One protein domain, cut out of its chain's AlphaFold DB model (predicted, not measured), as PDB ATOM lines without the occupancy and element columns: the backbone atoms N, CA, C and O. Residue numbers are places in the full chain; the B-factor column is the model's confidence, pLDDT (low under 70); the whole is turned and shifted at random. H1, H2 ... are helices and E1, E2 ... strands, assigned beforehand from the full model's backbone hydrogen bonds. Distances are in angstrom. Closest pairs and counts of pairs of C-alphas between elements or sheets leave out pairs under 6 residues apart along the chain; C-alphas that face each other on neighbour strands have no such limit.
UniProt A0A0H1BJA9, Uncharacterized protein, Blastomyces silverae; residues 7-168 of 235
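What this domain is: This is residues 7 to 168 of the 235 residues of an uncharacterized protein of Blastomyces silverae (UniProt A0A0H1BJA9). A twisted sheet of five antiparallel strands forms the core, with H1, H2, H4 and H6 covering one face and H5 over the other face, near edge strand E4. A long loop, residues 116 to 133, leads from H5 to H6. The printed part has 162 residues, with five named strands and seven named helices in the order E1 H1 E2 E3 H2 H3 H4 E4 H5 H6 H7 E5; the class is mixed, and the sheet's order is E4, E1, E3, E2, E5. It is compact, with a radius of gyration of the C-alphas of 16.0 A, and spans 47 by 34 by 32 A.

How they stand to each other: Begin at E1, residues 15 to 24, an inner strand antiparallel to E3, residues 64 to 72; look for N 19 and O 70, 2.8 A apart, within hydrogen-bond range. E3 forms a hairpin with E2, residues 45 to 53, where N 48 and O 69 are 2.8 A apart. Edge strand E4, residues 97 to 104, is antiparallel to E1, with N 18 and O 101 at 2.8 A, and bends by 54 degrees at residue 100. Edge strand E5, residues 159 to 164, is antiparallel to E2, with N 49 and O 161 at 2.8 A. H1, residues 25 to 36, is on the sheet at a height of 8.4 A. E1, H1 and E2 make a split strand-helix-strand unit, two strands running the same way with E3 between them, and its crossover is right-handed. H2, residues 76 to 82, H4, residues 89 to 94, and H6, residues 134 to 150, are on the same face as H1, and H5, residues 105 to 115, is on the opposite face: three layers, with helices on both faces. H6 touches H1 with residues 134 to 141 alone; the closest C-alphas are those of Ala 32 and Val 134, 5.2 A apart. H3, residues 84 to 87, only grazes the sheet. H7, residues 152 to 156, touches H6 only at the corner, the closest C-alphas being those of Gly 148 and Lys 155, 4.5 A apart. Every O i to N i+4 pair is within hydrogen-bond range in H2, H4 and H6, against 6 of 8 in H1, 0 of 7 in H5 and 0 of 1 in H7; for O i to N i+3, H5 has 4 of 8 and H7 has 1 of 2.

Where its parts are: Find C-alpha 15 at (216.139, 181.987, 151.568); from there E1 runs 28.0 A to C-alpha 24. E2 measures 25.4 A, E3 26.3 A and E4 20.8 A. H6 starts at C-alpha 134, (198.932, 157.797, 141.905), and runs 24.5 A. E5 ends at C-alpha 164, (212.823, 163.735, 150.758).

The domain as a whole: The C-alphas of Ser 8 and Gln 150, the two farthest apart, are 48.1 A from each other. The printed part has no cut, and H5 to H6 is the long link. Low confidence, under 70, is found at residue 168.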
ATOM      1  N   GLN A   7     225.383 179.019 155.964       86.75
ATOM      2  CA  GLN A   7     226.276 179.459 154.894       86.75
ATOM      3  C   GLN A   7     226.777 178.287 154.040       86.75
ATOM      4  O   GLN A   7     226.991 178.469 152.847       86.75
ATOM      5  N   SER A   8     226.907 177.070 154.596       87.56
ATOM      6  CA  SER A   8     227.349 175.908 153.808       87.56
ATOM      7  C   SER A   8     226.320 175.434 152.784       87.56
ATOM      8  O   SER A   8     226.650 174.621 151.928       87.56
ATOM      9  N   LEU A   9     225.075 175.910 152.879       88.38
ATOM     10  CA  LEU A   9     224.024 175.600 151.915       88.38
ATOM     11  C   LEU A   9     224.093 176.504 150.677       88.38
ATOM     12  O   LEU A   9     223.481 176.174 149.674       88.38
ATOM     13  N   ASN A  10     224.826 177.626 150.709       93.56
ATOM     14  CA  ASN A  10     224.899 178.589 149.597       93.56
ATOM     15  C   ASN A  10     223.513 179.055 149.096       93.56
ATOM     16  O   ASN A  10     223.292 179.239 147.897       93.56
ATOM     17  N   MET A  11     222.562 179.230 150.019       94.75
ATOM     18  CA  MET A  11     221.211 179.688 149.694       94.75
ATOM     19  C   MET A  11     221.226 181.121 149.166       94.75
ATOM     20  O   MET A  11     221.923 181.995 149.684       94.75
ATOM     21  N   THR A  12     220.407 181.391 148.153       94.00
ATOM     22  CA  THR A  12     220.243 182.748 147.628       94.00
ATOM     23  C   THR A  12     219.560 183.625 148.680       94.00
ATOM     24  O   THR A  12     218.403 183.391 149.020       94.00
ATOM     25  N   ASN A  13     220.268 184.641 149.185       92.94
ATOM     26  CA  ASN A  13     219.781 185.586 150.202       92.94
ATOM     27  C   ASN A  13     219.287 184.915 151.501       92.94
ATOM     28  O   ASN A  13     218.291 185.357 152.071       92.94
ATOM     29  N   ASP A  14     219.923 183.820 151.934       93.00
ATOM     30  CA  ASP A  14     219.500 183.023 153.103       93.00
ATOM     31  C   ASP A  14     218.026 182.562 153.046       93.00
ATOM     32  O   ASP A  14     217.364 182.338 154.067       93.00
ATOM     33  N   CYS A  15     217.500 182.418 151.827       95.12
ATOM     34  CA  CYS A  15     216.139 181.987 151.568       95.12
ATOM     35  C   CYS A  15     216.104 180.574 150.992       95.12
ATOM     36  O   CYS A  15     216.876 180.218 150.102       95.12
ATOM     37  N   ILE A  16     215.124 179.799 151.443       96.25
ATOM     38  CA  ILE A  16     214.743 178.534 150.830       96.25
ATOM     39  C   ILE A  16     214.032 178.868 149.521       96.25
ATOM     40  O   ILE A  16     212.970 179.503 149.519       96.25
ATOM     41  N   TRP A  17     214.594 178.425 148.403       97.94
ATOM     42  CA  TRP A  17     213.903 178.508 147.123       97.94
ATOM     43  C   TRP A  17     212.719 177.539 147.146       97.94
ATOM     44  O   TRP A  17     212.886 176.368 147.477       97.94
ATOM     45  N   THR A  18     211.510 178.015 146.854       97.19
ATOM     46  CA  THR A  18     210.299 177.191 146.891       97.19
ATOM     47  C   THR A  18     209.427 177.425 145.665       97.19
ATOM     48  O   THR A  18     208.981 178.542 145.425       97.19
ATOM     49  N   ARG A  19     209.105 176.364 144.922       97.69
ATOM     50  CA  ARG A  19     208.091 176.376 143.859       97.69
ATOM     51  C   ARG A  19     206.812 175.747 144.379       97.69
ATOM     52  O   ARG A  19     206.831 174.616 144.850       97.69
ATOM     53  N   ARG A  20     205.697 176.464 144.265       96.12
ATOM     54  CA  ARG A  20     204.392 176.036 144.767       96.12
ATOM     55  C   ARG A  20     203.348 176.106 143.665       96.12
ATOM     56  O   ARG A  20     203.217 177.136 143.010       96.12
ATOM     57  N   ALA A  21     202.585 175.035 143.509       96.88
ATOM     58  CA  ALA A  21     201.414 174.968 142.647       96.88
ATOM     59  C   ALA A  21     200.187 174.567 143.480       96.88
ATOM     60  O   ALA A  21     200.235 173.615 144.258       96.88
ATOM     61  N   ILE A  22     199.100 175.322 143.336       95.69
ATOM     62  CA  ILE A  22     197.825 175.116 144.024       95.69
ATOM     63  C   ILE A  22     196.793 174.664 143.001       95.69
ATOM     64  O   ILE A  22     196.521 175.384 142.042       95.69
ATOM     65  N   PHE A  23     196.192 173.505 143.227       96.94
ATOM     66  CA  PHE A  23     195.263 172.856 142.310       96.94
ATOM     67  C   PHE A  23     193.859 172.758 142.906       96.94
ATOM     68  O   PHE A  23     193.722 172.518 144.113       96.94
ATOM     69  N   PRO A  24     192.811 172.880 142.073       96.19
ATOM     70  CA  PRO A  24     191.476 172.465 142.474       96.19
ATOM     71  C   PRO A  24     191.427 170.942 142.667       96.19
ATOM     72  O   PRO A  24     192.232 170.201 142.100       96.19
ATOM     73  N   SER A  25     190.431 170.462 143.414       96.25
ATOM     74  CA  SER A  25     190.192 169.027 143.637       96.25
ATOM     75  C   SER A  25     190.094 168.206 142.344       96.25
ATOM     76  O   SER A  25     190.558 167.069 142.294       96.25
ATOM     77  N   THR A  26     189.550 168.790 141.272       96.25
ATOM     78  CA  THR A  26     189.403 168.148 139.954       96.25
ATOM     79  C   THR A  26     190.733 167.794 139.290       96.25
ATOM     80  O   THR A  26     190.757 166.953 138.395       96.25
ATOM     81  N   ALA A  27     191.842 168.392 139.730       97.12
ATOM     82  CA  ALA A  27     193.178 168.157 139.191       97.12
ATOM     83  C   ALA A  27     194.025 167.192 140.049       97.12
ATOM     84  O   ALA A  27     195.239 167.108 139.856       97.12
ATOM     85  N   ILE A  28     193.409 166.424 140.962       97.56
ATOM     86  CA  ILE A  28     194.117 165.453 141.818       97.56
ATOM     87  C   ILE A  28     194.961 164.449 141.028       97.56
ATOM     88  O   ILE A  28     196.074 164.147 141.447       97.56
ATOM     89  N   ALA A  29     194.485 163.981 139.871       96.69
ATOM     90  CA  ALA A  29     195.235 163.042 139.038       96.69
ATOM     91  C   ALA A  29     196.562 163.647 138.553       96.69
ATOM     92  O   ALA A  29     197.620 163.077 138.801       96.69
ATOM     93  N   ALA A  30     196.519 164.849 137.971       95.69
ATOM     94  CA  ALA A  30     197.712 165.538 137.482       95.69
ATOM     95  C   ALA A  30     198.696 165.875 138.617       95.69
ATOM     96  O   ALA A  30     199.907 165.716 138.467       95.69
ATOM     97  N   ALA A  31     198.184 166.311 139.774       96.69
ATOM     98  CA  ALA A  31     199.020 166.605 140.933       96.69
ATOM     99  C   ALA A  31     199.689 165.331 141.490       96.69
ATOM    100  O   ALA A  31     200.879 165.353 141.810       96.69
ATOM    101  N   ALA A  32     198.945 164.222 141.579       96.38
ATOM    102  CA  ALA A  32     199.445 162.922 142.023       96.38
ATOM    103  C   ALA A  32     200.514 162.365 141.073       96.38
ATOM    104  O   ALA A  32     201.589 161.979 141.529       96.38
ATOM    105  N   GLU A  33     200.263 162.394 139.762       95.75
ATOM    106  CA  GLU A  33     201.239 162.001 138.740       95.75
ATOM    107  C   GLU A  33     202.540 162.791 138.887       95.75
ATOM    108  O   GLU A  33     203.621 162.204 138.935       95.75
ATOM    109  N   ALA A  34     202.446 164.111 139.043       95.56
ATOM    110  CA  ALA A  34     203.615 164.959 139.233       95.56
ATOM    111  C   ALA A  34     204.385 164.633 140.517       95.56
ATOM    112  O   ALA A  34     205.608 164.533 140.484       95.56
ATOM    113  N   PHE A  35     203.690 164.432 141.641       95.75
ATOM    114  CA  PHE A  35     204.328 164.080 142.910       95.75
ATOM    115  C   PHE A  35     205.090 162.753 142.818       95.75
ATOM    116  O   PHE A  35     206.232 162.672 143.264       95.75
ATOM    117  N   THR A  36     204.502 161.732 142.188       93.88
ATOM    118  CA  THR A  36     205.141 160.409 142.059       93.88
ATOM    119  C   THR A  36     206.387 160.404 141.173       93.88
ATOM    120  O   THR A  36     207.222 159.514 141.311       93.88
ATOM    121  N   GLN A  37     206.563 161.405 140.305       93.31
ATOM    122  CA  GLN A  37     207.781 161.549 139.502       93.31
ATOM    123  C   GLN A  37     208.985 162.042 140.313       93.31
ATOM    124  O   GLN A  37     210.119 161.870 139.876       93.31
ATOM    125  N   PHE A  38     208.769 162.589 141.512       90.62
ATOM    126  CA  PHE A  38     209.839 162.933 142.450       90.62
ATOM    127  C   PHE A  38     210.225 161.753 143.352       90.62
ATOM    128  O   PHE A  38     210.527 161.936 144.531       90.62
ATOM    129  N   ASN A  39     210.187 160.529 142.822       79.88
ATOM    130  CA  ASN A  39     210.637 159.358 143.561       79.88
ATOM    131  C   ASN A  39     212.166 159.435 143.728       79.88
ATOM    132  O   ASN A  39     212.881 159.508 142.734       79.88
ATOM    133  N   ASP A  40     212.643 159.445 144.974       82.69
ATOM    134  CA  ASP A  40     214.042 159.711 145.359       82.69
ATOM    135  C   ASP A  40     214.569 161.107 144.938       82.69
ATOM    136  O   ASP A  40     215.443 161.233 144.077       82.69
ATOM    137  N   PRO A  41     214.035 162.199 145.525       89.62
ATOM    138  CA  PRO A  41     214.501 163.545 145.209       89.62
ATOM    139  C   PRO A  41     215.963 163.732 145.657       89.62
ATOM    140  O   PRO A  41     216.391 163.121 146.642       89.62
ATOM    141  N   PRO A  42     216.748 164.608 144.997       90.44
ATOM    142  CA  PRO A  42     218.112 164.888 145.428       90.44
ATOM    143  C   PRO A  42     218.123 165.425 146.869       90.44
ATOM    144  O   PRO A  42     217.175 166.095 147.274       90.44
ATOM    145  N   PRO A  43     219.190 165.192 147.657       88.56
ATOM    146  CA  PRO A  43     219.182 165.501 149.087       88.56
ATOM    147  C   PRO A  43     218.773 166.924 149.505       88.56
ATOM    148  O   PRO A  43     218.127 167.043 150.545       88.56
ATOM    149  N   PRO A  44     219.098 167.996 148.755       91.56
ATOM    150  CA  PRO A  44     218.657 169.344 149.109       91.56
ATOM    151  C   PRO A  44     217.196 169.647 148.739       91.56
ATOM    152  O   PRO A  44     216.706 170.714 149.097       91.56
ATOM    153  N   LEU A  45     216.504 168.758 148.019       94.38
ATOM    154  CA  LEU A  45     215.118 168.928 147.594       94.38
ATOM    155  C   LEU A  45     214.162 168.188 148.536       94.38
ATOM    156  O   LEU A  45     214.244 166.972 148.712       94.38
ATOM    157  N   ALA A  46     213.193 168.923 149.073       93.69
ATOM    158  CA  ALA A  46     212.026 168.375 149.746       93.69
ATOM    159  C   ALA A  46     210.773 168.658 148.912       93.69
ATOM    160  O   ALA A  46     210.495 169.805 148.557       93.69
ATOM    161  N   ILE A  47     209.999 167.615 148.622       95.81
ATOM    162  CA  ILE A  47     208.710 167.711 147.941       95.81
ATOM    163  C   ILE A  47     207.603 167.412 148.942       95.81
ATOM    164  O   ILE A  47     207.685 166.469 149.727       95.81
ATOM    165  N   SER A  48     206.541 168.205 148.912       94.94
ATOM    166  CA  SER A  48     205.351 167.966 149.719       94.94
ATOM    167  C   SER A  48     204.088 168.168 148.903       94.94
ATOM    168  O   SER A  48     203.986 169.098 148.105       94.94
ATOM    169  N   MET A  49     203.116 167.294 149.129       97.00
ATOM    170  CA  MET A  49     201.746 167.465 148.688       97.00
ATOM    171  C   MET A  49     200.856 167.572 149.920       97.00
ATOM    172  O   MET A  49     200.835 166.674 150.758       97.00
ATOM    173  N   VAL A  50     200.129 168.677 150.029       95.81
ATOM    174  CA  VAL A  50     199.261 168.977 151.164       95.81
ATOM    175  C   VAL A  50     197.827 169.092 150.677       95.81
ATOM    176  O   VAL A  50     197.536 169.874 149.772       95.81
ATOM    177  N   PHE A  51     196.931 168.341 151.304       96.81
ATOM    178  CA  PHE A  51     195.493 168.513 151.157       96.81
ATOM    179  C   PHE A  51     194.994 169.394 152.287       96.81
ATOM    180  O   PHE A  51     195.241 169.115 153.462       96.81
ATOM    181  N   PHE A  52     194.325 170.477 151.923       93.94
ATOM    182  CA  PHE A  52     193.802 171.453 152.864       93.94
ATOM    183  C   PHE A  52     192.553 172.104 152.280       93.94
ATOM    184  O   PHE A  52     192.258 171.982 151.088       93.94
ATOM    185  N   ARG A  53     191.800 172.798 153.129       92.94
ATOM    186  CA  ARG A  53     190.670 173.608 152.684       92.94
ATOM    187  C   ARG A  53     191.087 175.055 152.543       92.94
ATOM    188  O   ARG A  53     191.855 175.572 153.353       92.94
ATOM    189  N   THR A  54     190.594 175.701 151.498       91.88
ATOM    190  CA  THR A  54     190.885 177.110 151.247       91.88
ATOM    191  C   THR A  54     190.429 177.997 152.409       91.88
ATOM    192  O   THR A  54     189.346 177.784 152.964       91.88
ATOM    193  N   PRO A  55     191.231 179.011 152.778       87.06
ATOM    194  CA  PRO A  55     190.908 179.896 153.888       87.06
ATOM    195  C   PRO A  55     189.661 180.756 153.605       87.06
ATOM    196  O   PRO A  55     189.274 180.921 152.444       87.06
ATOM    197  N   PRO A  56     189.049 181.368 154.640       86.06
ATOM    198  CA  PRO A  56     187.835 182.183 154.503       86.06
ATOM    199  C   PRO A  56     187.930 183.354 153.516       86.06
ATOM    200  O   PRO A  56     186.915 183.815 153.008       86.06
ATOM    201  N   ASN A  57     189.142 183.848 153.252       85.00
ATOM    202  CA  ASN A  57     189.414 184.959 152.340       85.00
ATOM    203  C   ASN A  57     189.722 184.518 150.895       85.00
ATOM    204  O   ASN A  57     190.028 185.366 150.057       85.00
ATOM    205  N   ALA A  58     189.687 183.218 150.594       86.56
ATOM    206  CA  ALA A  58     189.889 182.712 149.241       86.56
ATOM    207  C   ALA A  58     188.660 182.973 148.343       86.56
ATOM    208  O   ALA A  58     187.551 183.098 148.858       86.56
ATOM    209  N   PRO A  59     188.814 182.978 147.001       85.69
ATOM    210  CA  PRO A  59     187.686 183.151 146.076       85.69
ATOM    211  C   PRO A  59     186.566 182.121 146.265       85.69
ATOM    212  O   PRO A  59     185.392 182.446 146.115       85.69
ATOM    213  N   VAL A  60     186.936 180.884 146.611       89.00
ATOM    214  CA  VAL A  60     186.010 179.821 147.009       89.00
ATOM    215  C   VAL A  60     186.479 179.300 148.367       89.00
ATOM    216  O   VAL A  60     187.417 178.504 148.402       89.00
ATOM    217  N   PRO A  61     185.927 179.783 149.489       91.38
ATOM    218  CA  PRO A  61     186.285 179.318 150.829       91.38
ATOM    219  C   PRO A  61     185.882 177.863 151.091       91.38
ATOM    220  O   PRO A  61     184.964 177.350 150.455       91.38
ATOM    221  N   ASP A  62     186.540 177.218 152.058       91.81
ATOM    222  CA  ASP A  62     186.212 175.867 152.555       91.81
ATOM    223  C   ASP A  62     186.246 174.754 151.483       91.81
ATOM    224  O   ASP A  62     185.763 173.640 151.694       91.81
ATOM    225  N   SER A  63     186.852 175.026 150.324       94.44
ATOM    226  CA  SER A  63     186.926 174.082 149.210       94.44
ATOM    227  C   SER A  63     188.154 173.169 149.330       94.44
ATOM    228  O   SER A  63     189.262 173.668 149.574       94.44
ATOM    229  N   PRO A  64     188.002 171.841 149.144       96.12
ATOM    230  CA  PRO A  64     189.125 170.909 149.084       96.12
ATOM    231  C   PRO A  64     190.140 171.302 148.005       96.12
ATOM    232  O   PRO A  64     189.799 171.419 146.829       96.12
ATOM    233  N   THR A  65     191.389 171.499 148.414       95.88
ATOM    234  CA  THR A  65     192.466 172.032 147.574       95.88
ATOM    235  C   THR A  65     193.753 171.250 147.797       95.88
ATOM    236  O   THR A  65     194.005 170.723 148.883       95.88
ATOM    237  N   ILE A  66     194.570 171.171 146.750       97.62
ATOM    238  CA  ILE A  66     195.839 170.447 146.757       97.62
ATOM    239  C   ILE A  66     196.964 171.455 146.553       97.62
ATOM    240  O   ILE A  66     196.958 172.217 145.590       97.62
ATOM    241  N   MET A  67     197.946 171.459 147.445       96.31
ATOM    242  CA  MET A  67     199.191 172.202 147.281       96.31
ATOM    243  C   MET A  67     200.316 171.220 146.997       96.31
ATOM    244  O   MET A  67     200.592 170.370 147.834       96.31
ATOM    245  N   LEU A  68     200.992 171.372 145.862       97.25
ATOM    246  CA  LEU A  68     202.250 170.693 145.562       97.25
ATOM    247  C   LEU A  68     203.385 171.709 145.689       97.25
ATOM    248  O   LEU A  68     203.366 172.750 145.029       97.25
ATOM    249  N   SER A  69     204.350 171.431 146.558       96.25
ATOM    250  CA  SER A  69     205.450 172.339 146.871       96.25
ATOM    251  C   SER A  69     206.785 171.617 146.783       96.25
ATOM    252  O   SER A  69     206.953 170.551 147.369       96.25
ATOM    253  N   ALA A  70     207.737 172.234 146.092       97.38
ATOM    254  CA  ALA A  70     209.137 171.850 146.060       97.38
ATOM    255  C   ALA A  70     209.958 172.914 146.778       97.38
ATOM    256  O   ALA A  70     209.935 174.068 146.358       97.38
ATOM    257  N   SER A  71     210.678 172.538 147.828       96.56
ATOM    258  CA  SER A  71     211.572 173.422 148.575       96.56
ATOM    259  C   SER A  71     213.004 172.921 148.444       96.56
ATOM    260  O   SER A  71     213.282 171.758 148.734       96.56
ATOM    261  N   TYR A  72     213.901 173.793 147.991       96.56
ATOM    262  CA  TYR A  72     215.305 173.482 147.759       96.56
ATOM    263  C   TYR A  72     216.198 174.275 148.713       96.56
ATOM    264  O   TYR A  72     216.147 175.508 148.767       96.56
ATOM    265  N   TYR A  73     217.028 173.553 149.458       93.75
ATOM    266  CA  TYR A  73     217.971 174.091 150.436       93.75
ATOM    267  C   TYR A  73     219.345 174.276 149.790       93.75
ATOM    268  O   TYR A  73     220.292 173.550 150.089       93.75
ATOM    269  N   GLY A  74     219.434 175.237 148.871       95.06
ATOM    270  CA  GLY A  74     220.653 175.517 148.121       95.06
ATOM    271  C   GLY A  74     220.535 176.730 147.195       95.06
ATOM    272  O   GLY A  74     219.603 177.529 147.348       95.06
ATOM    273  N   PRO A  75     221.452 176.885 146.225       97.06
ATOM    274  CA  PRO A  75     221.356 177.921 145.203       97.06
ATOM    275  C   PRO A  75     220.048 177.822 144.403       97.06
ATOM    276  O   PRO A  75     219.632 176.738 143.997       97.06
ATOM    277  N   ALA A  76     219.413 178.960 144.114       97.25
ATOM    278  CA  ALA A  76     218.099 178.994 143.462       97.25
ATOM    279  C   ALA A  76     218.046 178.297 142.092       97.25
ATOM    280  O   ALA A  76     217.080 177.602 141.791       97.25
ATOM    281  N   HIS A  77     219.094 178.451 141.279       97.00
ATOM    282  CA  HIS A  77     219.165 177.849 139.944       97.00
ATOM    283  C   HIS A  77     219.195 176.312 139.992       97.00
ATOM    284  O   HIS A  77     218.619 175.659 139.125       97.00
ATOM    285  N   GLU A  78     219.808 175.726 141.026       97.56
ATOM    286  CA  GLU A  78     219.765 174.278 141.246       97.56
ATOM    287  C   GLU A  78     218.367 173.828 141.679       97.56
ATOM    288  O   GLU A  78     217.898 172.780 141.243       97.56
ATOM    289  N   GLY A  79     217.669 174.638 142.483       96.75
ATOM    290  CA  GLY A  79     216.275 174.391 142.852       96.75
ATOM    291  C   GLY A  79     215.337 174.384 141.644       96.75
ATOM    292  O   GLY A  79     214.535 173.462 141.496       96.75
ATOM    293  N   GLU A  80     215.486 175.354 140.738       97.00
ATOM    294  CA  GLU A  80     214.742 175.400 139.473       97.00
ATOM    295  C   GLU A  80     214.977 174.147 138.626       97.00
ATOM    296  O   GLU A  80     214.022 173.556 138.121       97.00
ATOM    297  N   GLN A  81     216.234 173.708 138.523       96.69
ATOM    298  CA  GLN A  81     216.596 172.496 137.794       96.69
ATOM    299  C   GLN A  81     216.023 171.236 138.459       96.69
ATOM    300  O   GLN A  81     215.435 170.391 137.782       96.69
ATOM    301  N   ALA A  82     216.159 171.111 139.779       96.06
ATOM    302  CA  ALA A  82     215.694 169.955 140.541       96.06
ATOM    303  C   ALA A  82     214.161 169.837 140.547       96.06
ATOM    304  O   ALA A  82     213.625 168.733 140.620       96.06
ATOM    305  N   ALA A  83     213.451 170.961 140.431       96.44
ATOM    306  CA  ALA A  83     211.994 171.026 140.375       96.44
ATOM    307  C   ALA A  83     211.445 171.299 138.962       96.44
ATOM    308  O   ALA A  83     210.291 171.718 138.834       96.44
ATOM    309  N   ALA A  84     212.225 171.043 137.902       94.94
ATOM    310  CA  ALA A  84     211.870 171.362 136.512       94.94
ATOM    311  C   ALA A  84     210.477 170.847 136.092       94.94
ATOM    312  O   ALA A  84     209.759 171.516 135.349       94.94
ATOM    313  N   LEU A  85     210.045 169.699 136.628       92.06
ATOM    314  CA  LEU A  85     208.716 169.126 136.378       92.06
ATOM    315  C   LEU A  85     207.564 170.075 136.758       92.06
ATOM    316  O   LEU A  85     206.533 170.093 136.088       92.06
ATOM    317  N   LEU A  86     207.740 170.922 137.779       95.00
ATOM    318  CA  LEU A  86     206.729 171.892 138.223       95.00
ATOM    319  C   LEU A  86     206.612 173.131 137.316       95.00
ATOM    320  O   LEU A  86     205.779 174.009 137.562       95.00
ATOM    321  N   PHE A  87     207.441 173.224 136.277       95.88
ATOM    322  CA  PHE A  87     207.343 174.244 135.233       95.88
ATOM    323  C   PHE A  87     206.631 173.729 133.977       95.88
ATOM    324  O   PHE A  87     206.370 174.510 133.062       95.88
ATOM    325  N   GLY A  88     206.287 172.437 133.930       94.00
ATOM    326  CA  GLY A  88     205.618 171.830 132.786       94.00
ATOM    327  C   GLY A  88     204.275 172.511 132.476       94.00
ATOM    328  O   GLY A  88     203.470 172.710 133.390       94.00
ATOM    329  N   PRO A  89     203.977 172.836 131.204       90.69
ATOM    330  CA  PRO A  89     202.790 173.611 130.839       90.69
ATOM    331  C   PRO A  89     201.475 172.920 131.216       90.69
ATOM    332  O   PRO A  89     200.523 173.601 131.581       90.69
ATOM    333  N   GLY A  90     201.421 171.583 131.193       86.94
ATOM    334  CA  GLY A  90     200.239 170.836 131.640       86.94
ATOM    335  C   GLY A  90     199.957 171.011 133.135       86.94
ATOM    336  O   GLY A  90     198.811 171.193 133.536       86.94
ATOM    337  N   LEU A  91     201.010 171.038 133.953       90.81
ATOM    338  CA  LEU A  91     200.908 171.221 135.399       90.81
ATOM    339  C   LEU A  91     200.579 172.674 135.749       90.81
ATOM    340  O   LEU A  91     199.718 172.933 136.584       90.81
ATOM    341  N   VAL A  92     201.211 173.625 135.057       94.25
ATOM    342  CA  VAL A  92     200.924 175.055 135.225       94.25
ATOM    343  C   VAL A  92     199.498 175.393 134.783       94.25
ATOM    344  O   VAL A  92     198.806 176.118 135.489       94.25
ATOM    345  N   GLY A  93     199.036 174.842 133.658       92.50
ATOM    346  CA  GLY A  93     197.688 175.084 133.137       92.50
ATOM    347  C   GLY A  93     196.570 174.465 133.982       92.50
ATOM    348  O   GLY A  93     195.451 174.966 133.959       92.50
ATOM    349  N   GLY A  94     196.863 173.402 134.738       92.56
ATOM    350  CA  GLY A  94     195.908 172.757 135.646       92.56
ATOM    351  C   GLY A  94     195.823 173.387 137.042       92.56
ATOM    352  O   GLY A  94     194.946 173.017 137.823       92.56
ATOM    353  N   ALA A  95     196.726 174.307 137.382       95.88
ATOM    354  CA  ALA A  95     196.788 174.940 138.693       95.88
ATOM    355  C   ALA A  95     195.994 176.256 138.732       95.88
ATOM    356  O   ALA A  95     196.064 177.078 137.823       95.88
ATOM    357  N   ASN A  96     195.310 176.510 139.849       94.00
ATOM    358  CA  ASN A  96     194.672 177.798 140.140       94.00
ATOM    359  C   ASN A  96     195.705 178.898 140.417       94.00
ATOM    360  O   ASN A  96     195.450 180.078 140.182       94.00
ATOM    361  N   LYS A  97     196.856 178.520 140.980       94.44
ATOM    362  CA  LYS A  97     197.951 179.436 141.298       94.44
ATOM    363  C   LYS A  97     199.274 178.697 141.215       94.44
ATOM    364  O   LYS A  97     199.398 177.605 141.764       94.44
ATOM    365  N   VAL A  98     200.275 179.320 140.602       96.50
ATOM    366  CA  VAL A  98     201.654 178.834 140.634       96.50
ATOM    367  C   VAL A  98     202.584 179.989 140.962       96.50
ATOM    368  O   VAL A  98     202.459 181.069 140.392       96.50
ATOM    369  N   GLU A  99     203.512 179.771 141.884       96.44
ATOM    370  CA  GLU A  99     204.447 180.794 142.337       96.44
ATOM    371  C   GLU A  99     205.817 180.207 142.666       96.44
ATOM    372  O   GLU A  99     205.935 179.067 143.119       96.44
ATOM    373  N   THR A 100     206.854 181.008 142.437       97.56
ATOM    374  CA  THR A 100     208.199 180.763 142.959       97.56
ATOM    375  C   THR A 100     208.452 181.781 144.062       97.56
ATOM    376  O   THR A 100     208.271 182.979 143.856       97.56
ATOM    377  N   LEU A 101     208.839 181.296 145.235       95.62
ATOM    378  CA  LEU A 101     209.018 182.061 146.459       95.62
ATOM    379  C   LEU A 101     210.447 181.884 146.970       95.62
ATOM    380  O   LEU A 101     211.018 180.799 146.891       95.62
ATOM    381  N   PHE A 102     210.983 182.945 147.559       96.44
ATOM    382  CA  PHE A 102     212.209 182.909 148.348       96.44
ATOM    383  C   PHE A 102     211.797 183.047 149.808       96.44
ATOM    384  O   PHE A 102     211.502 184.147 150.268       96.44
ATOM    385  N   VAL A 103     211.675 181.914 150.501       94.50
ATOM    386  CA  VAL A 103     211.172 181.865 151.878       94.50
ATOM    387  C   VAL A 103     212.343 182.093 152.835       94.50
ATOM    388  O   VAL A 103     213.230 181.241 152.887       94.50
ATOM    389  N   PRO A 104     212.383 183.196 153.602       93.25
ATOM    390  CA  PRO A 104     213.478 183.441 154.532       93.25
ATOM    391  C   PRO A 104     213.561 182.333 155.580       93.25
ATOM    392  O   PRO A 104     212.549 181.969 156.181       93.25
ATOM    393  N   MET A 105     214.767 181.829 155.858       88.38
ATOM    394  CA  MET A 105     214.943 180.760 156.848       88.38
ATOM    395  C   MET A 105     214.401 181.155 158.235       88.38
ATOM    396  O   MET A 105     213.844 180.325 158.951       88.38
ATOM    397  N   ALA A 106     214.503 182.441 158.588       88.19
ATOM    398  CA  ALA A 106     214.021 182.988 159.856       88.19
ATOM    399  C   ALA A 106     212.495 182.894 160.044       88.19
ATOM    400  O   ALA A 106     212.026 182.879 161.178       88.19
ATOM    401  N   THR A 107     211.724 182.834 158.955       87.31
ATOM    402  CA  THR A 107     210.251 182.810 158.978       87.31
ATOM    403  C   THR A 107     209.676 181.602 158.245       87.31
ATOM    404  O   THR A 107     208.480 181.559 157.959       87.31
ATOM    405  N   ALA A 108     210.499 180.587 157.958       84.38
ATOM    406  CA  ALA A 108     210.094 179.416 157.182       84.38
ATOM    407  C   ALA A 108     208.892 178.669 157.788       84.38
ATOM    408  O   ALA A 108     208.087 178.095 157.055       84.38
ATOM    409  N   ASN A 109     208.728 178.730 159.112       79.62
ATOM    410  CA  ASN A 109     207.624 178.084 159.820       79.62
ATOM    411  C   ASN A 109     206.291 178.846 159.731       79.62
ATOM    412  O   ASN A 109     205.254 178.259 160.021       79.62
ATOM    413  N   ASN A 110     206.287 180.100 159.269       83.75
ATOM    414  CA  ASN A 110     205.085 180.943 159.240       83.75
ATOM    415  C   ASN A 110     204.120 180.584 158.094       83.75
ATOM    416  O   ASN A 110     203.009 181.103 157.989       83.75
ATOM    417  N   GLY A 111     204.542 179.710 157.170       73.88
ATOM    418  CA  GLY A 111     203.797 179.406 155.945       73.88
ATOM    419  C   GLY A 111     202.405 178.801 156.166       73.88
ATOM    420  O   GLY A 111     201.606 178.787 155.230       73.88
ATOM    421  N   LEU A 112     202.117 178.317 157.378       73.00
ATOM    422  CA  LEU A 112     200.836 177.734 157.779       73.00
ATOM    423  C   LEU A 112     200.200 178.460 158.978       73.00
ATOM    424  O   LEU A 112     199.329 177.886 159.621       73.00
ATOM    425  N   ASP A 113     200.565 179.716 159.259       82.25
ATOM    426  CA  ASP A 113     200.012 180.479 160.396       82.25
ATOM    427  C   ASP A 113     198.479 180.581 160.360       82.25
ATOM    428  O   ASP A 113     197.820 180.583 161.393       82.25
ATOM    429  N   PHE A 114     197.872 180.591 159.168       76.69
ATOM    430  CA  PHE A 114     196.411 180.599 159.021       76.69
ATOM    431  C   PHE A 114     195.727 179.318 159.539       76.69
ATOM    432  O   PHE A 114     194.508 179.295 159.700       76.69
ATOM    433  N   MET A 115     196.504 178.259 159.772       74.19
ATOM    434  CA  MET A 115     196.069 176.997 160.369       74.19
ATOM    435  C   MET A 115     196.385 176.923 161.865       74.19
ATOM    436  O   MET A 115     196.001 175.942 162.507       74.19
ATOM    437  N   ASP A 116     197.085 177.915 162.425       81.00
ATOM    438  CA  ASP A 116     197.402 177.948 163.845       81.00
ATOM    439  C   ASP A 116     196.146 178.318 164.641       81.00
ATOM    440  O   ASP A 116     195.665 179.453 164.646       81.00
ATOM    441  N   VAL A 117     195.560 177.306 165.274       78.38
ATOM    442  CA  VAL A 117     194.385 177.440 166.128       78.38
ATOM    443  C   VAL A 117     194.755 176.931 167.509       78.38
ATOM    444  O   VAL A 117     195.223 175.803 167.669       78.38
ATOM    445  N   HIS A 118     194.491 177.749 168.524       80.62
ATOM    446  CA  HIS A 118     194.725 177.384 169.914       80.62
ATOM    447  C   HIS A 118     193.475 176.779 170.565       80.62
ATOM    448  O   HIS A 118     192.357 177.262 170.379       80.62
ATOM    449  N   GLY A 119     193.687 175.741 171.378       78.75
ATOM    450  CA  GLY A 119     192.632 175.000 172.070       78.75
ATOM    451  C   GLY A 119     192.049 173.838 171.255       78.75
ATOM    452  O   GLY A 119     192.421 173.602 170.108       78.75
ATOM    453  N   GLY A 120     191.128 173.092 171.866       80.31
ATOM    454  CA  GLY A 120     190.460 171.952 171.230       80.31
ATOM    455  C   GLY A 120     191.291 170.663 171.190       80.31
ATOM    456  O   GLY A 120     192.252 170.489 171.939       80.31
ATOM    457  N   TYR A 121     190.869 169.729 170.335       80.00
ATOM    458  CA  TYR A 121     191.499 168.419 170.166       80.00
ATOM    459  C   TYR A 121     192.444 168.416 168.962       80.00
ATOM    460  O   TYR A 121     192.062 168.812 167.862       80.00
ATOM    461  N   LYS A 122     193.665 167.910 169.157       80.06
ATOM    462  CA  LYS A 122     194.655 167.704 168.097       80.06
ATOM    463  C   LYS A 122     195.100 166.250 168.093       80.06
ATOM    464  O   LYS A 122     195.503 165.718 169.123       80.06
ATOM    465  N   ARG A 123     195.090 165.634 166.911       77.44
ATOM    466  CA  ARG A 123     195.699 164.326 166.659       77.44
ATOM    467  C   ARG A 123     196.569 164.412 165.419       77.44
ATOM    468  O   ARG A 123     196.195 165.052 164.441       77.44
ATOM    469  N   ILE A 124     197.716 163.751 165.474       79.19
ATOM    470  CA  ILE A 124     198.593 163.537 164.329       79.19
ATOM    471  C   ILE A 124     198.733 162.028 164.154       79.19
ATOM    472  O   ILE A 124     198.738 161.266 165.120       79.19
ATOM    473  N   SER A 125     198.792 161.576 162.911       76.50
ATOM    474  CA  SER A 125     199.132 160.201 162.567       76.50
ATOM    475  C   SER A 125     200.017 160.248 161.331       76.50
ATOM    476  O   SER A 125     199.773 161.038 160.422       76.50
ATOM    477  N   SER A 126     201.085 159.460 161.330       78.56
ATOM    478  CA  SER A 126     202.093 159.478 160.272       78.56
ATOM    479  C   SER A 126     202.710 158.102 160.105       78.56
ATOM    480  O   SER A 126     202.868 157.376 161.085       78.56
ATOM    481  N   CYS A 127     203.146 157.789 158.894       75.25
ATOM    482  CA  CYS A 127     203.973 156.627 158.616       75.25
ATOM    483  C   CYS A 127     204.993 156.972 157.526       75.25
ATOM    484  O   CYS A 127     204.821 157.949 156.798       75.25
ATOM    485  N   TYR A 128     206.051 156.167 157.428       77.88
ATOM    486  CA  TYR A 128     206.930 156.172 156.263       77.88
ATOM    487  C   TYR A 128     206.539 155.027 155.344       77.88
ATOM    488  O   TYR A 128     206.253 153.916 155.797       77.88
ATOM    489  N   VAL A 129     206.565 155.307 154.050       80.62
ATOM    490  CA  VAL A 129     206.287 154.345 152.990       80.62
ATOM    491  C   VAL A 129     207.486 154.300 152.056       80.62
ATOM    492  O   VAL A 129     208.118 155.320 151.798       80.62
ATOM    493  N   SER A 130     207.824 153.108 151.569       76.81
ATOM    494  CA  SER A 130     208.937 152.920 150.631       76.81
ATOM    495  C   SER A 130     208.576 153.301 149.195       76.81
ATOM    496  O   SER A 130     209.460 153.440 148.360       76.81
ATOM    497  N   PHE A 131     207.282 153.400 148.895       78.94
ATOM    498  CA  PHE A 131     206.761 153.707 147.571       78.94
ATOM    499  C   PHE A 131     205.349 154.287 147.683       78.94
ATOM    500  O   PHE A 131     204.581 153.889 148.561       78.94
ATOM    501  N   VAL A 132     205.010 155.199 146.772       84.25
ATOM    502  CA  VAL A 132     203.678 155.794 146.631       84.25
ATOM    503  C   VAL A 132     203.286 155.752 145.159       84.25
ATOM    504  O   VAL A 132     204.092 156.098 144.300       84.25
ATOM    505  N   ASN A 133     202.047 155.353 144.871       90.31
ATOM    506  CA  ASN A 133     201.467 155.424 143.531       90.31
ATOM    507  C   ASN A 133     200.335 156.458 143.459       90.31
ATOM    508  O   ASN A 133     199.831 156.935 144.479       90.31
ATOM    509  N   VAL A 134     199.950 156.790 142.227       95.12
ATOM    510  CA  VAL A 134     198.932 157.797 141.905       95.12
ATOM    511  C   VAL A 134     197.581 157.452 142.541       95.12
ATOM    512  O   VAL A 134     196.951 158.312 143.156       95.12
ATOM    513  N   GLU A 135     197.162 156.193 142.457       95.31
ATOM    514  CA  GLU A 135     195.902 155.683 143.009       95.31
ATOM    515  C   GLU A 135     195.816 155.886 144.524       95.31
ATOM    516  O   GLU A 135     194.824 156.423 145.007       95.31
ATOM    517  N   SER A 136     196.879 155.570 145.265       93.44
ATOM    518  CA  SER A 136     196.923 155.729 146.725       93.44
ATOM    519  C   SER A 136     196.773 157.195 147.139       93.44
ATOM    520  O   SER A 136     196.083 157.511 148.110       93.44
ATOM    521  N   ILE A 137     197.382 158.114 146.382       95.81
ATOM    522  CA  ILE A 137     197.246 159.556 146.616       95.81
ATOM    523  C   ILE A 137     195.800 159.996 146.361       95.81
ATOM    524  O   ILE A 137     195.215 160.668 147.213       95.81
ATOM    525  N   LYS A 138     195.202 159.589 145.236       97.50
ATOM    526  CA  LYS A 138     193.810 159.921 144.887       97.50
ATOM    527  C   LYS A 138     192.822 159.397 145.929       97.50
ATOM    528  O   LYS A 138     192.024 160.172 146.449       97.50
ATOM    529  N   GLU A 139     192.927 158.125 146.301       95.81
ATOM    530  CA  GLU A 139     192.075 157.511 147.325       95.81
ATOM    531  C   GLU A 139     192.234 158.208 148.682       95.81
ATOM    532  O   GLU A 139     191.248 158.454 149.382       95.81
ATOM    533  N   SER A 140     193.462 158.592 149.052       95.44
ATOM    534  CA  SER A 140     193.702 159.341 150.290       95.44
ATOM    535  C   SER A 140     193.062 160.733 150.268       95.44
ATOM    536  O   SER A 140     192.490 161.147 151.276       95.44
ATOM    537  N   PHE A 141     193.091 161.426 149.122       97.25
ATOM    538  CA  PHE A 141     192.428 162.717 148.940       97.25
ATOM    539  C   PHE A 141     190.911 162.581 149.068       97.25
ATOM    540  O   PHE A 141     190.289 163.316 149.833       97.25
ATOM    541  N   GLU A 142     190.317 161.614 148.368       95.50
ATOM    542  CA  GLU A 142     188.877 161.349 148.419       95.50
ATOM    543  C   GLU A 142     188.421 160.969 149.830       95.50
ATOM    544  O   GLU A 142     187.389 161.444 150.308       95.50
ATOM    545  N   SER A 143     189.208 160.144 150.524       95.12
ATOM    546  CA  SER A 143     188.948 159.765 151.911       95.12
ATOM    547  C   SER A 143     188.998 160.974 152.845       95.12
ATOM    548  O   SER A 143     188.040 161.217 153.581       95.12
ATOM    549  N   TRP A 144     190.066 161.775 152.774       96.06
ATOM    550  CA  TRP A 144     190.214 163.000 153.564       96.06
ATOM    551  C   TRP A 144     189.068 163.990 153.307       96.06
ATOM    552  O   TRP A 144     188.430 164.459 154.253       96.06
ATOM    553  N   ALA A 145     188.748 164.252 152.036       95.00
ATOM    554  CA  ALA A 145     187.678 165.166 151.654       95.00
ATOM    555  C   ALA A 145     186.323 164.693 152.200       95.00
ATOM    556  O   ALA A 145     185.612 165.475 152.837       95.00
ATOM    557  N   ARG A 146     186.000 163.401 152.037       95.00
ATOM    558  CA  ARG A 146     184.763 162.785 152.541       95.00
ATOM    559  C   ARG A 146     184.634 162.895 154.059       95.00
ATOM    560  O   ARG A 146     183.563 163.258 154.537       95.00
ATOM    561  N   VAL A 147     185.698 162.612 154.817       92.44
ATOM    562  CA  VAL A 147     185.671 162.742 156.286       92.44
ATOM    563  C   VAL A 147     185.385 164.185 156.704       92.44
ATOM    564  O   VAL A 147     184.588 164.397 157.617       92.44
ATOM    565  N   GLY A 148     185.982 165.165 156.017       91.50
ATOM    566  CA  GLY A 148     185.724 166.586 156.261       91.50
ATOM    567  C   GLY A 148     184.291 167.020 155.932       91.50
ATOM    568  O   GLY A 148     183.739 167.860 156.634       91.50
ATOM    569  N   GLU A 149     183.653 166.441 154.912       93.00
ATOM    570  CA  GLU A 149     182.234 166.718 154.628       93.00
ATOM    571  C   GLU A 149     181.294 166.094 155.668       93.00
ATOM    572  O   GLU A 149     180.289 166.692 156.043       93.00
ATOM    573  N   GLN A 150     181.628 164.903 156.169       93.50
ATOM    574  CA  GLN A 150     180.815 164.189 157.159       93.50
ATOM    575  C   GLN A 150     180.953 164.757 158.579       93.50
ATOM    576  O   GLN A 150     180.055 164.571 159.396       93.50
ATOM    577  N   ASN A 151     182.062 165.439 158.882       88.62
ATOM    578  CA  ASN A 151     182.381 165.923 160.222       88.62
ATOM    579  C   ASN A 151     182.883 167.370 160.153       88.62
ATOM    580  O   ASN A 151     184.017 167.613 159.743       88.62
ATOM    581  N   GLN A 152     182.071 168.331 160.609       85.94
ATOM    582  CA  GLN A 152     182.425 169.761 160.565       85.94
ATOM    583  C   GLN A 152     183.760 170.059 161.264       85.94
ATOM    584  O   GLN A 152     184.582 170.801 160.731       85.94
ATOM    585  N   ASP A 153     184.028 169.413 162.400       84.31
ATOM    586  CA  ASP A 153     185.277 169.602 163.151       84.31
ATOM    587  C   ASP A 153     186.507 169.066 162.399       84.31
ATOM    588  O   ASP A 153     187.620 169.569 162.568       84.31
ATOM    589  N   ALA A 154     186.320 168.086 161.507       86.25
ATOM    590  CA  ALA A 154     187.398 167.517 160.706       86.25
ATOM    591  C   ALA A 154     187.782 168.389 159.499       86.25
ATOM    592  O   ALA A 154     188.821 168.145 158.884       86.25
ATOM    593  N   LYS A 155     187.013 169.436 159.162       88.50
ATOM    594  CA  LYS A 155     187.328 170.346 158.041       88.50
ATOM    595  C   LYS A 155     188.655 171.091 158.201       88.50
ATOM    596  O   LYS A 155     189.224 171.543 157.213       88.50
ATOM    597  N   ARG A 156     189.168 171.181 159.431       85.19
ATOM    598  CA  ARG A 156     190.470 171.792 159.753       85.19
ATOM    599  C   ARG A 156     191.648 170.822 159.646       85.19
ATOM    600  O   ARG A 156     192.787 171.224 159.864       85.19
ATOM    601  N   THR A 157     191.393 169.549 159.352       89.75
ATOM    602  CA  THR A 157     192.459 168.559 159.176       89.75
ATOM    603  C   THR A 157     193.194 168.782 157.862       89.75
ATOM    604  O   THR A 157     192.601 169.167 156.853       89.75
ATOM    605  N   ILE A 158     194.489 168.481 157.870       91.75
ATOM    606  CA  ILE A 158     195.305 168.388 156.664       91.75
ATOM    607  C   ILE A 158     195.814 166.965 156.507       91.75
ATOM    608  O   ILE A 158     196.027 166.257 157.494       91.75
ATOM    609  N   ALA A 159     196.054 166.573 155.265       93.88
ATOM    610  CA  ALA A 159     196.815 165.378 154.939       93.88
ATOM    611  C   ALA A 159     198.073 165.796 154.183       93.88
ATOM    612  O   ALA A 159     198.027 166.697 153.346       93.88
ATOM    613  N   VAL A 160     199.202 165.166 154.505       93.06
ATOM    614  CA  VAL A 160     200.505 165.520 153.941       93.06
ATOM    615  C   VAL A 160     201.182 164.268 153.413       93.06
ATOM    616  O   VAL A 160     201.407 163.317 154.160       93.06
ATOM    617  N   TRP A 161     201.559 164.310 152.143       94.44
ATOM    618  CA  TRP A 161     202.527 163.406 151.541       94.44
ATOM    619  C   TRP A 161     203.859 164.140 151.430       94.44
ATOM    620  O   TRP A 161     203.921 165.233 150.873       94.44
ATOM    621  N   GLY A 162     204.920 163.559 151.984       92.00
ATOM    622  CA  GLY A 162     206.267 164.124 151.941       92.00
ATOM    623  C   GLY A 162     207.229 163.189 151.222       92.00
ATOM    624  O   GLY A 162     207.200 161.982 151.450       92.00
ATOM    625  N   GLY A 163     208.084 163.756 150.376       90.00
ATOM    626  CA  GLY A 163     209.195 163.074 149.725       90.00
ATOM    627  C   GLY A 163     210.487 163.844 149.966       90.00
ATOM    628  O   GLY A 163     210.573 165.036 149.674       90.00
ATOM    629  N   PHE A 164     211.491 163.178 150.526       87.00
ATOM    630  CA  PHE A 164     212.823 163.735 150.758       87.00
ATOM    631  C   PHE A 164     213.848 162.602 150.810       87.00
ATOM    632  O   PHE A 164     213.513 161.467 151.153       87.00
ATOM    633  N   SER A 165     215.109 162.906 150.507       84.81
ATOM    634  CA  SER A 165     216.177 161.915 150.626       84.81
ATOM    635  C   SER A 165     216.588 161.718 152.083       84.81
ATOM    636  O   SER A 165     216.922 162.671 152.791       84.81
ATOM    637  N   THR A 166     216.680 160.465 152.526       79.12
ATOM    638  CA  THR A 166     217.281 160.131 153.825       79.12
ATOM    639  C   THR A 166     218.807 160.086 153.780       79.12
ATOM    640  O   THR A 166     219.439 159.992 154.832       79.12
ATOM    641  N   ASN A 167     219.425 160.170 152.595       76.88
ATOM    642  CA  ASN A 167     220.871 159.999 152.426       76.88
ATOM    643  C   ASN A 167     221.670 161.008 153.251       76.88
ATOM    644  O   ASN A 167     222.648 160.634 153.895       76.88
ATOM    645  N   LYS A 168     221.215 162.266 153.314       69.31
ATOM    646  CA  LYS A 168     221.891 163.288 154.122       69.31
ATOM    647  C   LYS A 168     221.759 163.017 155.617       69.31
ATOM    648  O   LYS A 168     222.726 163.178 156.350       69.31
TER     649      LYS A 168